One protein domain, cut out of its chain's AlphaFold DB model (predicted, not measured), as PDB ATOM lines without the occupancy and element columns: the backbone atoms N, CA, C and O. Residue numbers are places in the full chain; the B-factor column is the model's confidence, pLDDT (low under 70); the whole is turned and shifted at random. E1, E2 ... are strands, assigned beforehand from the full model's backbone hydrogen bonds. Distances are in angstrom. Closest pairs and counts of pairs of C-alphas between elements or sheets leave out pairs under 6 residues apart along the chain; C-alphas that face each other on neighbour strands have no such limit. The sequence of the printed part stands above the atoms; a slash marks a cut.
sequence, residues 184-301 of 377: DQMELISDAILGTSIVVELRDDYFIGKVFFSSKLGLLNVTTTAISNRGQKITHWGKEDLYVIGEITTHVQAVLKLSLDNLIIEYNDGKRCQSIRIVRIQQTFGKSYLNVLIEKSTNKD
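Overview. This is residues 184 to 301 of the 377 residues of the protein "DgyrCDS9722" of Dimorphilus gyrociliatus (UniProt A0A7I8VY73). The model is a sandwich of two antiparallel sheets face to face, E1 to E6 making one layer and E7 to E11 the other, with their strands nearly aligned and the chain passing once from layer to layer, between E6 and E7. Both layers are twisted, and the strands run along the long axis, with the turn between E7 and E8 at one end and the turn between E10 and E11 at the other. The 118 printed residues hold eleven named strands, E1 to E11 in chain order, and no named helix, and the class is all strand. The sheet orders are E1 - E2 - E3 - E4 - E5 - E6 and E7 - E8 - E9 - E10 - E11. The whole is compact, with a radius of gyration of the C-alphas of 14.1 A, yet elongated in outline, spanning 46 by 27 by 27 A.

Arrangement. Begin with the larger sheet, a meander, in which each strand is the antiparallel neighbour of the one before: E1, residues 185 to 191, E2, residues 196 to 202, E3, residues 208 to 215, E4, residues 218 to 223, E5, residues 226 to 229, and E6, residues 232 to 236. E1 and E6 are its edge strands. Look at the hairpin E1 and E2, where N 188 and O 198 are 2.9 A apart, within hydrogen-bond range. E2 and E3 have N 212 and O 199 at 2.7 A, E3 and E4 have N 213 and O 220 at 2.8 A, E4 and E5 have N 221 and O 228 at 2.8 A, and E5 and E6 have N 229 and O 232 at 2.9 A. From edge to edge the strands' lines turn by 76 degrees. Now cross to the second meander: E7, residues 241 to 246, E8, residues 252 to 259, E9, residues 262 to 269, E10, residues 273 to 282, and E11, residues 288 to 297. Its edge strands are E7 and E11, its strands' lines turn by 52 degrees, and the way across it turns by 33 degrees. Find N 243 and O 256 of E7 and E8 at 2.9 A, N 255 and O 266 of E8 and E9 at 2.8 A, N 265 and O 276 of E9 and E10 at 2.8 A, and N 279 and O 291 of E10 and E11 at 2.9 A. The two sheets form a sandwich, two sheets face to face: the facing parts are 9.6 A centre to centre, and the strands of one stand at 19 degrees to those of the other. The closest C-alphas of E3 and E11 are those of Ile 208 and Leu 290, 5.3 A apart. E2 and E11 are near each other, while E1 and E11 are apart, as are E6 and E7.

Along the chain. Find C-alpha 185 at (86.758, 97.470, 147.188), where E1 begins; it runs 17.6 A to C-alpha 191. E2 measures 20.1 A, E3 20.4 A, E4 16.7 A, E5 10.4 A and E6 12.0 A from first to last C-alpha. Find C-alpha 241 at (109.971, 107.319, 134.443), where E7 begins its 16.6 A. E8 and E9 measure 23.1 A each, E10 29.5 A and E11 27.0 A; E11 ends at C-alpha 297, at (87.490, 113.428, 132.347).

Size, cuts and confidence. The two C-alphas farthest apart are those of Thr 249 and Phe 285, 47.1 A. The printed part has no cut, and the links between the named strands are tight. The mean pLDDT of the printed part is 76.0; look for values under 70 at residues 205 to 206, 230 to 236, 238, 246 to 252, 284 to 286 and 297 to 301.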
ATOM      1  N   ASP A 184      87.946  96.246 151.659       73.50
ATOM      2  CA  ASP A 184      86.762  96.699 150.930       73.50
ATOM      3  C   ASP A 184      87.168  97.370 149.618       73.50
ATOM      4  O   ASP A 184      88.027  98.257 149.584       73.50
ATOM      5  N   GLN A 185      86.512  96.959 148.531       79.62
ATOM      6  CA  GLN A 185      86.758  97.470 147.188       79.62
ATOM      7  C   GLN A 185      85.623  98.370 146.712       79.62
ATOM      8  O   GLN A 185      84.445  98.039 146.852       79.62
ATOM      9  N   MET A 186      85.977  99.507 146.113       75.00
ATOM     10  CA  MET A 186      85.019 100.519 145.674       75.00
ATOM     11  C   MET A 186      85.382 101.054 144.297       75.00
ATOM     12  O   MET A 186      86.496 101.531 144.079       75.00
ATOM     13  N   GLU A 187      84.430 101.009 143.366       80.62
ATOM     14  CA  GLU A 187      84.597 101.633 142.054       80.62
ATOM     15  C   GLU A 187      84.433 103.154 142.177       80.62
ATOM     16  O   GLU A 187      83.324 103.677 142.323       80.62
ATOM     17  N   LEU A 188      85.552 103.877 142.103       78.75
ATOM     18  CA  LEU A 188      85.543 105.337 142.116       78.75
ATOM     19  C   LEU A 188      84.939 105.872 140.821       78.75
ATOM     20  O   LEU A 188      84.050 106.723 140.853       78.75
ATOM     21  N   ILE A 189      85.404 105.370 139.681       79.81
ATOM     22  CA  ILE A 189      84.929 105.804 138.373       79.81
ATOM     23  C   ILE A 189      85.123 104.714 137.334       79.81
ATOM     24  O   ILE A 189      86.161 104.065 137.290       79.81
ATOM     25  N   SER A 190      84.153 104.593 136.443       82.69
ATOM     26  CA  SER A 190      84.275 103.856 135.190       82.69
ATOM     27  C   SER A 190      83.904 104.760 134.021       82.69
ATOM     28  O   SER A 190      83.162 105.724 134.194       82.69
ATOM     29  N   ASP A 191      84.440 104.486 132.839       80.56
ATOM     30  CA  ASP A 191      84.122 105.190 131.602       80.56
ATOM     31  C   ASP A 191      83.780 104.171 130.520       80.56
ATOM     32  O   ASP A 191      84.646 103.438 130.036       80.56
ATOM     33  N   ALA A 192      82.507 104.118 130.129       76.31
ATOM     34  CA  ALA A 192      82.028 103.120 129.179       76.31
ATOM     35  C   ALA A 192      82.590 103.316 127.757       76.31
ATOM     36  O   ALA A 192      82.680 102.353 126.997       76.31
ATOM     37  N   ILE A 193      82.964 104.545 127.380       77.88
ATOM     38  CA  ILE A 193      83.494 104.846 126.043       77.88
ATOM     39  C   ILE A 193      84.970 104.452 125.975       77.88
ATOM     40  O   ILE A 193      85.379 103.714 125.075       77.88
ATOM     41  N   LEU A 194      85.760 104.913 126.949       76.94
ATOM     42  CA  LEU A 194      87.177 104.560 127.041       76.94
ATOM     43  C   LEU A 194      87.373 103.083 127.412       76.94
ATOM     44  O   LEU A 194      88.391 102.489 127.063       76.94
ATOM     45  N   GLY A 195      86.383 102.468 128.063       78.00
ATOM     46  CA  GLY A 195      86.502 101.131 128.633       78.00
ATOM     47  C   GLY A 195      87.523 101.109 129.766       78.00
ATOM     48  O   GLY A 195      88.334 100.186 129.822       78.00
ATOM     49  N   THR A 196      87.531 102.151 130.605       81.19
ATOM     50  CA  THR A 196      88.408 102.260 131.777       81.19
ATOM     51  C   THR A 196      87.610 102.136 133.074       81.19
ATOM     52  O   THR A 196      86.445 102.524 133.127       81.19
ATOM     53  N   SER A 197      88.225 101.608 134.133       83.88
ATOM     54  CA  SER A 197      87.659 101.635 135.489       83.88
ATOM     55  C   SER A 197      88.754 101.765 136.546       83.88
ATOM     56  O   SER A 197      89.831 101.181 136.409       83.88
ATOM     57  N   ILE A 198      88.477 102.556 137.583       83.50
ATOM     58  CA  ILE A 198      89.301 102.724 138.776       83.50
ATOM     59  C   ILE A 198      88.552 102.135 139.962       83.50
ATOM     60  O   ILE A 198      87.540 102.682 140.409       83.50
ATOM     61  N   VAL A 199      89.116 101.074 140.520       83.19
ATOM     62  CA  VAL A 199      88.671 100.478 141.776       83.19
ATOM     63  C   VAL A 199      89.741 100.728 142.825       83.19
ATOM     64  O   VAL A 199      90.927 100.539 142.565       83.19
ATOM     65  N   VAL A 200      89.344 101.163 144.012       81.94
ATOM     66  CA  VAL A 200      90.249 101.320 145.154       81.94
ATOM     67  C   VAL A 200      89.953 100.272 146.205       81.94
ATOM     68  O   VAL A 200      88.803  99.881 146.367       81.94
ATOM     69  N   GLU A 201      90.990  99.831 146.905       80.44
ATOM     70  CA  GLU A 201      90.887  98.930 148.049       80.44
ATOM     71  C   GLU A 201      91.353  99.654 149.307       80.44
ATOM     72  O   GLU A 201      92.452 100.232 149.337       80.44
ATOM     73  N   LEU A 202      90.513  99.619 150.336       79.25
ATOM     74  CA  LEU A 202      90.835 100.176 151.638       79.25
ATOM     75  C   LEU A 202      91.908  99.345 152.334       79.25
ATOM     76  O   LEU A 202      91.891  98.116 152.333       79.25
ATOM     77  N   ARG A 203      92.861 100.042 152.939       79.38
ATOM     78  CA  ARG A 203      93.866  99.473 153.834       79.38
ATOM     79  C   ARG A 203      93.337  99.340 155.255       79.38
ATOM     80  O   ARG A 203      93.753  98.451 155.980       79.38
ATOM     81  N   ASP A 204      92.523 100.289 155.673       73.00
ATOM     82  CA  ASP A 204      91.910 100.367 156.990       73.00
ATOM     83  C   ASP A 204      90.600 101.145 156.852       73.00
ATOM     84  O   ASP A 204      90.126 101.366 155.737       73.00
ATOM     85  N   ASP A 205      90.018 101.558 157.971       64.38
ATOM     86  CA  ASP A 205      88.697 102.184 158.008       64.38
ATOM     87  C   ASP A 205      88.580 103.454 157.144       64.38
ATOM     88  O   ASP A 205      87.465 103.887 156.843       64.38
ATOM     89  N   TYR A 206      89.712 104.058 156.760       67.12
ATOM     90  CA  TYR A 206      89.760 105.380 156.141       67.12
ATOM     91  C   TYR A 206      90.689 105.447 154.916       67.12
ATOM     92  O   TYR A 206      90.345 106.040 153.895       67.12
ATOM     93  N   PHE A 207      91.862 104.814 154.969       78.25
ATOM     94  CA  PHE A 207      92.919 105.032 153.986       78.25
ATOM     95  C   PHE A 207      92.913 104.021 152.836       78.25
ATOM     96  O   PHE A 207      92.790 102.813 153.033       78.25
ATOM     97  N   ILE A 208      93.170 104.497 151.615       83.00
ATOM     98  CA  ILE A 208      93.330 103.636 150.435       83.00
ATOM     99  C   ILE A 208      94.721 102.990 150.445       83.00
ATOM    100  O   ILE A 208      95.752 103.669 150.508       83.00
ATOM    101  N   GLY A 209      94.754 101.661 150.339       84.31
ATOM    102  CA  GLY A 209      95.984 100.871 150.265       84.31
ATOM    103  C   GLY A 209      96.379 100.478 148.849       84.31
ATOM    104  O   GLY A 209      97.575 100.347 148.557       84.31
ATOM    105  N   LYS A 210      95.385 100.276 147.975       87.56
ATOM    106  CA  LYS A 210      95.602  99.839 146.593       87.56
ATOM    107  C   LYS A 210      94.647 100.520 145.623       87.56
ATOM    108  O   LYS A 210      93.514 100.844 145.970       87.56
ATOM    109  N   VAL A 211      95.111 100.697 144.393       86.81
ATOM    110  CA  VAL A 211      94.337 101.220 143.268       86.81
ATOM    111  C   VAL A 211      94.499 100.270 142.088       86.81
ATOM    112  O   VAL A 211      95.613 100.002 141.636       86.81
ATOM    113  N   PHE A 212      93.378  99.792 141.570       86.12
ATOM    114  CA  PHE A 212      93.274  99.003 140.356       86.12
ATOM    115  C   PHE A 212      92.752  99.900 139.238       86.12
ATOM    116  O   PHE A 212      91.603 100.336 139.267       86.12
ATOM    117  N   PHE A 213      93.592 100.172 138.245       84.56
ATOM    118  CA  PHE A 213      93.192 100.827 137.006       84.56
ATOM    119  C   PHE A 213      93.092  99.777 135.902       84.56
ATOM    120  O   PHE A 213      94.086  99.160 135.521       84.56
ATOM    121  N   SER A 214      91.891  99.568 135.379       82.69
ATOM    122  CA  SER A 214      91.629  98.673 134.256       82.69
ATOM    123  C   SER A 214      91.354  99.476 132.990       82.69
ATOM    124  O   SER A 214      90.755 100.548 133.033       82.69
ATOM    125  N   SER A 215      91.826  98.964 131.855       79.12
ATOM    126  CA  SER A 215      91.581  99.523 130.526       79.12
ATOM    127  C   SER A 215      91.608  98.421 129.467       79.12
ATOM    128  O   SER A 215      92.078  97.311 129.727       79.12
ATOM    129  N   LYS A 216      91.237  98.753 128.223       76.00
ATOM    130  CA  LYS A 216      91.430  97.861 127.060       76.00
ATOM    131  C   LYS A 216      92.897  97.466 126.837       76.00
ATOM    132  O   LYS A 216      93.172  96.444 126.217       76.00
ATOM    133  N   LEU A 217      93.844  98.263 127.340       70.69
ATOM    134  CA  LEU A 217      95.280  98.002 127.221       70.69
ATOM    135  C   LEU A 217      95.828  97.151 128.376       70.69
ATOM    136  O   LEU A 217      96.999  96.773 128.353       70.69
ATOM    137  N   GLY A 218      95.006  96.803 129.367       74.19
ATOM    138  CA  GLY A 218      95.383  95.940 130.482       74.19
ATOM    139  C   GLY A 218      95.067  96.534 131.850       74.19
ATOM    140  O   GLY A 218      94.439  97.588 131.970       74.19
ATOM    141  N   LEU A 219      95.512  95.806 132.875       78.88
ATOM    142  CA  LEU A 219      95.306  96.113 134.284       78.88
ATOM    143  C   LEU A 219      96.603  96.625 134.911       78.88
ATOM    144  O   LEU A 219      97.619  95.925 134.903       78.88
ATOM    145  N   LEU A 220      96.523  97.805 135.509       81.62
ATOM    146  CA  LEU A 220      97.541  98.400 136.355       81.62
ATOM    147  C   LEU A 220      97.094  98.295 137.818       81.62
ATOM    148  O   LEU A 220      95.990  98.700 138.170       81.62
ATOM    149  N   ASN A 221      97.958  97.760 138.671       85.31
ATOM    150  CA  ASN A 221      97.758  97.677 140.109       85.31
ATOM    151  C   ASN A 221      98.847  98.488 140.816       85.31
ATOM    152  O   ASN A 221     100.046  98.250 140.626       85.31
ATOM    153  N   VAL A 222      98.406  99.452 141.613       87.31
ATOM    154  CA  VAL A 222      99.231 100.411 142.337       87.31
ATOM    155  C   VAL A 222      99.007 100.205 143.822       87.31
ATOM    156  O   VAL A 222      97.888 100.279 144.315       87.31
ATOM    157  N   THR A 223     100.090  99.980 144.547       89.31
ATOM    158  CA  THR A 223     100.097  99.841 146.002       89.31
ATOM    159  C   THR A 223     101.006 100.901 146.604       89.31
ATOM    160  O   THR A 223     101.792 101.551 145.909       89.31
ATOM    161  N   THR A 224     100.981 101.043 147.923       86.44
ATOM    162  CA  THR A 224     101.882 101.956 148.647       86.44
ATOM    163  C   THR A 224     103.372 101.619 148.486       86.44
ATOM    164  O   THR A 224     104.231 102.456 148.773       86.44
ATOM    165  N   THR A 225     103.710 100.424 147.989       84.75
ATOM    166  CA  THR A 225     105.097  99.951 147.845       84.75
ATOM    167  C   THR A 225     105.518  99.683 146.400       84.75
ATOM    168  O   THR A 225     106.706  99.796 146.094       84.75
ATOM    169  N   ALA A 226     104.588  99.362 145.499       84.44
ATOM    170  CA  ALA A 226     104.909  98.945 144.135       84.44
ATOM    171  C   ALA A 226     103.822  99.295 143.112       84.44
ATOM    172  O   ALA A 226     102.638  99.372 143.445       84.44
ATOM    173  N   ILE A 227     104.247  99.408 141.851       84.38
ATOM    174  CA  ILE A 227     103.395  99.568 140.670       84.38
ATOM    175  C   ILE A 227     103.604  98.357 139.755       84.38
ATOM    176  O   ILE A 227     104.737  97.968 139.456       84.38
ATOM    177  N   SER A 228     102.513  97.743 139.308       78.75
ATOM    178  CA  SER A 228     102.532  96.546 138.462       78.75
ATOM    179  C   SER A 228     101.514  96.642 137.334       78.75
ATOM    180  O   SER A 228     100.428  97.172 137.530       78.75
ATOM    181  N   ASN A 229     101.847  96.114 136.160       72.38
ATOM    182  CA  ASN A 229     100.974  96.071 134.987       72.38
ATOM    183  C   ASN A 229     100.977  94.658 134.417       72.38
ATOM    184  O   ASN A 229     102.048  94.091 134.210       72.38
ATOM    185  N   ARG A 230      99.797  94.079 134.169       66.25
ATOM    186  CA  ARG A 230      99.657  92.699 133.656       66.25
ATOM    187  C   ARG A 230     100.487  91.669 134.451       66.25
ATOM    188  O   ARG A 230     101.069  90.755 133.879       66.25
ATOM    189  N   GLY A 231     100.599  91.848 135.768       54.81
ATOM    190  CA  GLY A 231     101.398  90.978 136.642       54.81
ATOM    191  C   GLY A 231     102.920  91.175 136.553       54.81
ATOM    192  O   GLY A 231     103.644  90.621 137.376       54.81
ATOM    193  N   GLN A 232     103.425  91.999 135.629       57.44
ATOM    194  CA  GLN A 232     104.824  92.419 135.611       57.44
ATOM    195  C   GLN A 232     105.009  93.614 136.551       57.44
ATOM    196  O   GLN A 232     104.326  94.636 136.443       57.44
ATOM    197  N   LYS A 233     105.928  93.483 137.510       62.06
ATOM    198  CA  LYS A 233     106.302  94.572 138.417       62.06
ATOM    199  C   LYS A 233     107.071  95.615 137.608       62.06
ATOM    200  O   LYS A 233     108.214  95.366 137.243       62.06
ATOM    201  N   ILE A 234     106.435  96.749 137.311       61.47
ATOM    202  CA  ILE A 234     107.058  97.802 136.506       61.47
ATOM    203  C   ILE A 234     108.109  98.533 137.356       61.47
ATOM    204  O   ILE A 234     109.233  98.703 136.898       61.47
ATOM    205  N   THR A 235     107.800  98.914 138.607       65.75
ATOM    206  CA  THR A 235     108.740  99.699 139.439       65.75
ATOM    207  C   THR A 235     108.327  99.798 140.920       65.75
ATOM    208  O   THR A 235     107.197  99.480 141.302       65.75
ATOM    209  N   HIS A 236     109.263 100.248 141.767       68.38
ATOM    210  CA  HIS A 236     108.975 100.825 143.092       68.38
ATOM    211  C   HIS A 236     108.885 102.355 142.964       68.38
ATOM    212  O   HIS A 236     109.474 102.924 142.046       68.38
ATOM    213  N   TRP A 237     108.196 103.011 143.900       75.81
ATOM    214  CA  TRP A 237     108.187 104.475 144.038       75.81
ATOM    215  C   TRP A 237     109.609 105.065 144.109       75.81
ATOM    216  O   TRP A 237     110.536 104.384 144.554       75.81
ATOM    217  N   GLY A 238     109.774 106.337 143.728       69.50
ATOM    218  CA  GLY A 238     111.050 107.058 143.863       69.50
ATOM    219  C   GLY A 238     111.916 107.157 142.602       69.50
ATOM    220  O   GLY A 238     113.047 107.627 142.697       69.50
ATOM    221  N   LYS A 239     111.425 106.736 141.431       71.19
ATOM    222  CA  LYS A 239     112.103 106.952 140.142       71.19
ATOM    223  C   LYS A 239     111.219 107.761 139.208       71.19
ATOM    224  O   LYS A 239     110.029 107.487 139.113       71.19
ATOM    225  N   GLU A 240     111.814 108.732 138.526       78.94
ATOM    226  CA  GLU A 240     111.153 109.391 137.406       78.94
ATOM    227  C   GLU A 240     111.210 108.476 136.192       78.94
ATOM    228  O   GLU A 240     112.286 108.004 135.822       78.94
ATOM    229  N   ASP A 241     110.052 108.185 135.612       78.38
ATOM    230  CA  ASP A 241     109.971 107.319 134.443       78.38
ATOM    231  C   ASP A 241     108.726 107.633 133.606       78.38
ATOM    232  O   ASP A 241     107.719 108.142 134.113       78.38
ATOM    233  N   LEU A 242     108.803 107.329 132.314       78.00
ATOM    234  CA  LEU A 242     107.737 107.543 131.344       78.00
ATOM    235  C   LEU A 242     107.484 106.242 130.586       78.00
ATOM    236  O   LEU A 242     108.298 105.823 129.765       78.00
ATOM    237  N   TYR A 243     106.312 105.650 130.791       76.31
ATOM    238  CA  TYR A 243     105.894 104.461 130.053       76.31
ATOM    239  C   TYR A 243     104.756 104.804 129.103       76.31
ATOM    240  O   TYR A 243     103.735 105.348 129.518       76.31
ATOM    241  N   VAL A 244     104.905 104.439 127.833       72.50
ATOM    242  CA  VAL A 244     103.828 104.518 126.843       72.50
ATOM    243  C   VAL A 244     103.325 103.104 126.575       72.50
ATOM    244  O   VAL A 244     104.102 102.216 126.230       72.50
ATOM    245  N   ILE A 245     102.027 102.887 126.769       73.62
ATOM    246  CA  ILE A 245     101.343 101.609 126.561       73.62
ATOM    247  C   ILE A 245     100.290 101.817 125.466       73.62
ATOM    248  O   ILE A 245      99.491 102.748 125.556       73.62
ATOM    249  N   GLY A 246     100.247 100.932 124.466       66.25
ATOM    250  CA  GLY A 246      99.297 101.007 123.341       66.25
ATOM    251  C   GLY A 246      99.937 101.482 122.030       66.25
ATOM    252  O   GLY A 246     101.137 101.744 121.987       66.25
ATOM    253  N   GLU A 247      99.158 101.535 120.944       56.50
ATOM    254  CA  GLU A 247      99.686 101.757 119.588       56.50
ATOM    255  C   GLU A 247      99.518 103.197 119.082       56.50
ATOM    256  O   GLU A 247      98.439 103.784 119.059       56.50
ATOM    257  N   ILE A 248     100.638 103.727 118.589       55.44
ATOM    258  CA  ILE A 248     100.894 105.119 118.190       55.44
ATOM    259  C   ILE A 248     100.177 105.508 116.871       55.44
ATOM    260  O   ILE A 248     100.174 106.671 116.476       55.44
ATOM    261  N   THR A 249      99.503 104.566 116.200       54.81
ATOM    262  CA  THR A 249      98.774 104.775 114.930       54.81
ATOM    263  C   THR A 249      97.251 104.642 115.050       54.81
ATOM    264  O   THR A 249      96.522 105.147 114.196       54.81
ATOM    265  N   THR A 250      96.743 104.011 116.114       52.00
ATOM    266  CA  THR A 250      95.320 103.689 116.319       52.00
ATOM    267  C   THR A 250      94.700 104.470 117.479       52.00
ATOM    268  O   THR A 250      93.885 103.931 118.202       52.00
ATOM    269  N   HIS A 251      95.034 105.753 117.646       59.75
ATOM    270  CA  HIS A 251      94.423 106.740 118.568       59.75
ATOM    271  C   HIS A 251      94.325 106.394 120.076       59.75
ATOM    272  O   HIS A 251      94.146 107.329 120.860       59.75
ATOM    273  N   VAL A 252      94.483 105.132 120.499       60.81
ATOM    274  CA  VAL A 252      94.410 104.668 121.888       60.81
ATOM    275  C   VAL A 252      95.811 104.549 122.475       60.81
ATOM    276  O   VAL A 252      96.561 103.630 122.149       60.81
ATOM    277  N   GLN A 253      96.141 105.440 123.402       76.31
ATOM    278  CA  GLN A 253      97.408 105.434 124.127       76.31
ATOM    279  C   GLN A 253      97.185 105.687 125.616       76.31
ATOM    280  O   GLN A 253      96.354 106.510 126.005       76.31
ATOM    281  N   ALA A 254      97.959 104.992 126.445       79.00
ATOM    282  CA  ALA A 254      98.112 105.294 127.857       79.00
ATOM    283  C   ALA A 254      99.549 105.743 128.122       79.00
ATOM    284  O   ALA A 254     100.495 105.024 127.804       79.00
ATOM    285  N   VAL A 255      99.714 106.916 128.722       82.19
ATOM    286  CA  VAL A 255     101.008 107.427 129.173       82.19
ATOM    287  C   VAL A 255     101.028 107.389 130.694       82.19
ATOM    288  O   VAL A 255     100.183 107.994 131.348       82.19
ATOM    289  N   LEU A 256     101.990 106.664 131.256       83.81
ATOM    290  CA  LEU A 256     102.256 106.612 132.687       83.81
ATOM    291  C   LEU A 256     103.462 107.501 132.984       83.81
ATOM    292  O   LEU A 256     104.567 107.204 132.532       83.81
ATOM    293  N   LYS A 257     103.252 108.577 133.740       85.38
ATOM    294  CA  LYS A 257     104.317 109.458 134.235       85.38
ATOM    295  C   LYS A 257     104.521 109.166 135.712       85.38
ATOM    296  O   LYS A 257     103.655 109.488 136.526       85.38
ATOM    297  N   LEU A 258     105.640 108.539 136.045       83.38
ATOM    298  CA  LEU A 258     106.037 108.290 137.422       83.38
ATOM    299  C   LEU A 258     106.959 109.416 137.895       83.38
ATOM    300  O   LEU A 258     107.879 109.809 137.185       83.38
ATOM    301  N   SER A 259     106.718 109.916 139.100       81.25
ATOM    302  CA  SER A 259     107.640 110.750 139.869       81.25
ATOM    303  C   SER A 259     107.719 110.235 141.308       81.25
ATOM    304  O   SER A 259     107.072 109.242 141.645       81.25
ATOM    305  N   LEU A 260     108.531 110.883 142.156       81.06
ATOM    306  CA  LEU A 260     108.931 110.376 143.478       81.06
ATOM    307  C   LEU A 260     107.778 109.731 144.276       81.06
ATOM    308  O   LEU A 260     107.887 108.577 144.690       81.06
ATOM    309  N   ASP A 261     106.662 110.454 144.395       84.06
ATOM    310  CA  ASP A 261     105.445 110.029 145.094       84.06
ATOM    311  C   ASP A 261     104.171 110.243 144.255       84.06
ATOM    312  O   ASP A 261     103.065 110.245 144.791       84.06
ATOM    313  N   ASN A 262     104.288 110.423 142.933       85.19
ATOM    314  CA  ASN A 262     103.122 110.570 142.057       85.19
ATOM    315  C   ASN A 262     103.183 109.611 140.877       85.19
ATOM    316  O   ASN A 262     104.221 109.437 140.252       85.19
ATOM    317  N   LEU A 263     102.029 109.080 140.509       85.31
ATOM    318  CA  LEU A 263     101.807 108.384 139.256       85.31
ATOM    319  C   LEU A 263     100.661 109.075 138.528       85.31
ATOM    320  O   LEU A 263      99.549 109.130 139.045       85.31
ATOM    321  N   ILE A 264     100.921 109.589 137.331       86.19
ATOM    322  CA  ILE A 264      99.892 110.158 136.460       86.19
ATOM    323  C   ILE A 264      99.628 109.173 135.328       86.19
ATOM    324  O   ILE A 264     100.554 108.758 134.635       86.19
ATOM    325  N   ILE A 265      98.363 108.809 135.153       86.31
ATOM    326  CA  ILE A 265      97.865 107.941 134.089       86.31
ATOM    327  C   ILE A 265      97.069 108.818 133.132       86.31
ATOM    328  O   ILE A 265      95.971 109.258 133.467       86.31
ATOM    329  N   GLU A 266      97.604 109.057 131.941       86.56
ATOM    330  CA  GLU A 266      96.916 109.762 130.862       86.56
ATOM    331  C   GLU A 266      96.438 108.740 129.831       86.56
ATOM    332  O   GLU A 266      97.232 108.211 129.061       86.56
ATOM    333  N   TYR A 267      95.139 108.458 129.816       83.88
ATOM    334  CA  TYR A 267      94.504 107.566 128.850       83.88
ATOM    335  C   TYR A 267      93.776 108.383 127.781       83.88
ATOM    336  O   TYR A 267      92.982 109.267 128.107       83.88
ATOM    337  N   ASN A 268      94.029 108.112 126.506       80.06
ATOM    338  CA  ASN A 268      93.484 108.876 125.385       80.06
ATOM    339  C   ASN A 268      93.085 107.937 124.243       80.06
ATOM    340  O   ASN A 268      93.876 107.072 123.908       80.06
ATOM    341  N   ASP A 269      91.902 108.135 123.655       73.69
ATOM    342  CA  ASP A 269      91.360 107.404 122.485       73.69
ATOM    343  C   ASP A 269      91.050 108.373 121.311       73.69
ATOM    344  O   ASP A 269      90.073 108.249 120.573       73.69
ATOM    345  N   GLY A 270      91.792 109.481 121.209       70.62
ATOM    346  CA  GLY A 270      91.642 110.540 120.199       70.62
ATOM    347  C   GLY A 270      90.413 111.448 120.369       70.62
ATOM    348  O   GLY A 270      90.504 112.662 120.194       70.62
ATOM    349  N   LYS A 271      89.256 110.895 120.750       71.69
ATOM    350  CA  LYS A 271      87.996 111.638 120.968       71.69
ATOM    351  C   LYS A 271      87.730 111.968 122.430       71.69
ATOM    352  O   LYS A 271      86.921 112.850 122.724       71.69
ATOM    353  N   ARG A 272      88.372 111.248 123.346       79.06
ATOM    354  CA  ARG A 272      88.124 111.308 124.785       79.06
ATOM    355  C   ARG A 272      89.424 111.006 125.516       79.06
ATOM    356  O   ARG A 272      90.222 110.197 125.054       79.06
ATOM    357  N   CYS A 273      89.634 111.689 126.632       79.75
ATOM    358  CA  CYS A 273      90.807 111.492 127.467       79.75
ATOM    359  C   CYS A 273      90.430 111.509 128.945       79.75
ATOM    360  O   CYS A 273      89.489 112.202 129.350       79.75
ATOM    361  N   GLN A 274      91.189 110.752 129.721       83.12
ATOM    362  CA  GLN A 274      91.103 110.669 131.165       83.12
ATOM    363  C   GLN A 274      92.516 110.825 131.737       83.12
ATOM    364  O   GLN A 274      93.428 110.139 131.286       83.12
ATOM    365  N   SER A 275      92.700 111.744 132.687       83.75
ATOM    366  CA  SER A 275      93.947 111.879 133.452       83.75
ATOM    367  C   SER A 275      93.655 111.619 134.918       83.75
ATOM    368  O   SER A 275      92.754 112.241 135.489       83.75
ATOM    369  N   ILE A 276      94.400 110.693 135.509       83.69
ATOM    370  CA  ILE A 276      94.285 110.314 136.914       83.69
ATOM    371  C   ILE A 276      95.656 110.460 137.548       83.69
ATOM    372  O   ILE A 276      96.624 109.880 137.063       83.69
ATOM    373  N   ARG A 277      95.726 111.171 138.668       83.56
ATOM    374  CA  ARG A 277      96.906 111.226 139.521       83.56
ATOM    375  C   ARG A 277      96.680 110.364 140.754       83.56
ATOM    376  O   ARG A 277      95.711 110.556 141.483       83.56
ATOM    377  N   ILE A 278      97.603 109.446 141.001       86.31
ATOM    378  CA  ILE A 278      97.697 108.670 142.233       86.31
ATOM    379  C   ILE A 278      98.897 109.203 143.010       86.31
ATOM    380  O   ILE A 278     100.015 109.196 142.494       86.31
ATOM    381  N   VAL A 279      98.672 109.674 144.234       84.00
ATOM    382  CA  VAL A 279      99.714 110.243 145.097       84.00
ATOM    383  C   VAL A 279      99.968 109.299 146.256       84.00
ATOM    384  O   VAL A 279      99.028 108.930 146.959       84.00
ATOM    385  N   ARG A 280     101.224 108.923 146.484       86.56
ATOM    386  CA  ARG A 280     101.613 108.206 147.694       86.56
ATOM    387  C   ARG A 280     101.890 109.206 148.807       86.56
ATOM    388  O   ARG A 280     102.787 110.030 148.692       86.56
ATOM    389  N   ILE A 281     101.177 109.081 149.918       82.81
ATOM    390  CA  ILE A 281     101.442 109.874 151.116       82.81
ATOM    391  C   ILE A 281     102.136 108.994 152.149       82.81
ATOM    392  O   ILE A 281     101.625 107.932 152.511       82.81
ATOM    393  N   GLN A 282     103.304 109.430 152.621       80.19
ATOM    394  CA  GLN A 282     104.008 108.805 153.739       80.19
ATOM    395  C   GLN A 282     103.623 109.499 155.047       80.19
ATOM    396  O   GLN A 282     103.803 110.706 155.188       80.19
ATOM    397  N   GLN A 283     103.114 108.744 156.019       74.81
ATOM    398  CA  GLN A 283     102.892 109.249 157.373       74.81
ATOM    399  C   GLN A 283     104.158 109.096 158.218       74.81
ATOM    400  O   GLN A 283     104.954 108.172 158.031       74.81
ATOM    401  N   THR A 284     104.285 109.951 159.231       59.69
ATOM    402  CA  THR A 284     105.427 110.043 160.157       59.69
ATOM    403  C   THR A 284     105.765 108.726 160.870       59.69
ATOM    404  O   THR A 284     106.899 108.527 161.288       59.69
ATOM    405  N   PHE A 285     104.807 107.798 160.976       64.88
ATOM    406  CA  PHE A 285     104.962 106.492 161.633       64.88
ATOM    407  C   PHE A 285     105.219 105.329 160.653       64.88
ATOM    408  O   PHE A 285     104.931 104.175 160.968       64.88
ATOM    409  N   GLY A 286     105.701 105.615 159.437       60.94
ATOM    410  CA  GLY A 286     106.069 104.600 158.434       60.94
ATOM    411  C   GLY A 286     104.883 103.922 157.739       60.94
ATOM    412  O   GLY A 286     105.057 102.990 156.954       60.94
ATOM    413  N   LYS A 287     103.661 104.383 158.012       75.06
ATOM    414  CA  LYS A 287     102.439 103.959 157.331       75.06
ATOM    415  C   LYS A 287     102.234 104.846 156.101       75.06
ATOM    416  O   LYS A 287     102.236 106.062 156.223       75.06
ATOM    417  N   SER A 288     102.019 104.247 154.935       82.75
ATOM    418  CA  SER A 288     101.717 104.994 153.705       82.75
ATOM    419  C   SER A 288     100.301 104.708 153.219       82.75
ATOM    420  O   SER A 288      99.766 103.628 153.481       82.75
ATOM    421  N   TYR A 289      99.712 105.653 152.500       84.12
ATOM    422  CA  TYR A 289      98.420 105.496 151.829       84.12
ATOM    423  C   TYR A 289      98.448 106.153 150.450       84.12
ATOM    424  O   TYR A 289      99.436 106.795 150.077       84.12
ATOM    425  N   LEU A 290      97.391 105.938 149.673       85.12
ATOM    426  CA  LEU A 290      97.243 106.482 148.329       85.12
ATOM    427  C   LEU A 290      96.087 107.483 148.281       85.12
ATOM    428  O   LEU A 290      95.021 107.222 148.823       85.12
ATOM    429  N   ASN A 291      96.279 108.592 147.574       80.81
ATOM    430  CA  ASN A 291      95.206 109.502 147.176       80.81
ATOM    431  C   ASN A 291      94.969 109.382 145.674       80.81
ATOM    432  O   ASN A 291      95.926 109.258 144.911       80.81
ATOM    433  N   VAL A 292      93.708 109.458 145.246       79.06
ATOM    434  CA  VAL A 292      93.324 109.416 143.828       79.06
ATOM    435  C   VAL A 292      92.657 110.733 143.451       79.06
ATOM    436  O   VAL A 292      91.632 111.102 144.015       79.06
ATOM    437  N   LEU A 293      93.227 111.428 142.472       76.88
ATOM    438  CA  LEU A 293      92.698 112.662 141.909       76.88
ATOM    439  C   LEU A 293      92.386 112.452 140.428       76.88
ATOM    440  O   LEU A 293      93.263 112.094 139.641       76.88
ATOM    441  N   ILE A 294      91.145 112.716 140.033       75.44
ATOM    442  CA  ILE A 294      90.757 112.730 138.623       75.44
ATOM    443  C   ILE A 294      91.014 114.141 138.092       75.44
ATOM    444  O   ILE A 294      90.252 115.065 138.359       75.44
ATOM    445  N   GLU A 295      92.107 114.318 137.354       70.12
ATOM    446  CA  GLU A 295      92.520 115.627 136.832       70.12
ATOM    447  C   GLU A 295      91.749 116.018 135.573       70.12
ATOM    448  O   GLU A 295      91.525 117.197 135.300       70.12
ATOM    449  N   LYS A 296      91.353 115.018 134.779       71.12
ATOM    450  CA  LYS A 296      90.622 115.231 133.534       71.12
ATOM    451  C   LYS A 296      89.685 114.065 133.269       71.12
ATOM    452  O   LYS A 296      90.115 112.917 133.280       71.12
ATOM    453  N   SER A 297      88.430 114.370 132.955       66.88
ATOM    454  CA  SER A 297      87.490 113.428 132.347       66.88
ATOM    455  C   SER A 297      86.790 114.158 131.194       66.88
ATOM    456  O   SER A 297      85.991 115.069 131.416       66.88
ATOM    457  N   THR A 298      87.130 113.783 129.956       67.44
ATOM    458  CA  THR A 298      86.546 114.227 128.668       67.44
ATOM    459  C   THR A 298      86.953 115.592 128.086       67.44
ATOM    460  O   THR A 298      87.676 116.387 128.682       67.44
ATOM    461  N   ASN A 299      86.574 115.794 126.812       50.81
ATOM    462  CA  ASN A 299      87.354 116.477 125.768       50.81
ATOM    463  C   ASN A 299      87.110 117.994 125.595       50.81
ATOM    464  O   ASN A 299      87.382 118.514 124.520       50.81
ATOM    465  N   LYS A 300      86.612 118.729 126.601       43.97
ATOM    466  CA  LYS A 300      86.678 120.215 126.574       43.97
ATOM    467  C   LYS A 300      86.361 120.903 127.902       43.97
ATOM    468  O   LYS A 300      87.042 121.865 128.230       43.97
ATOM    469  N   ASP A 301      85.430 120.363 128.689       44.34
ATOM    470  CA  ASP A 301      84.911 121.068 129.877       44.34
ATOM    471  C   ASP A 301      85.293 120.425 131.220       44.34
ATOM    472  O   ASP A 301      84.895 120.923 132.270       44.34
TER     473      ASP A 301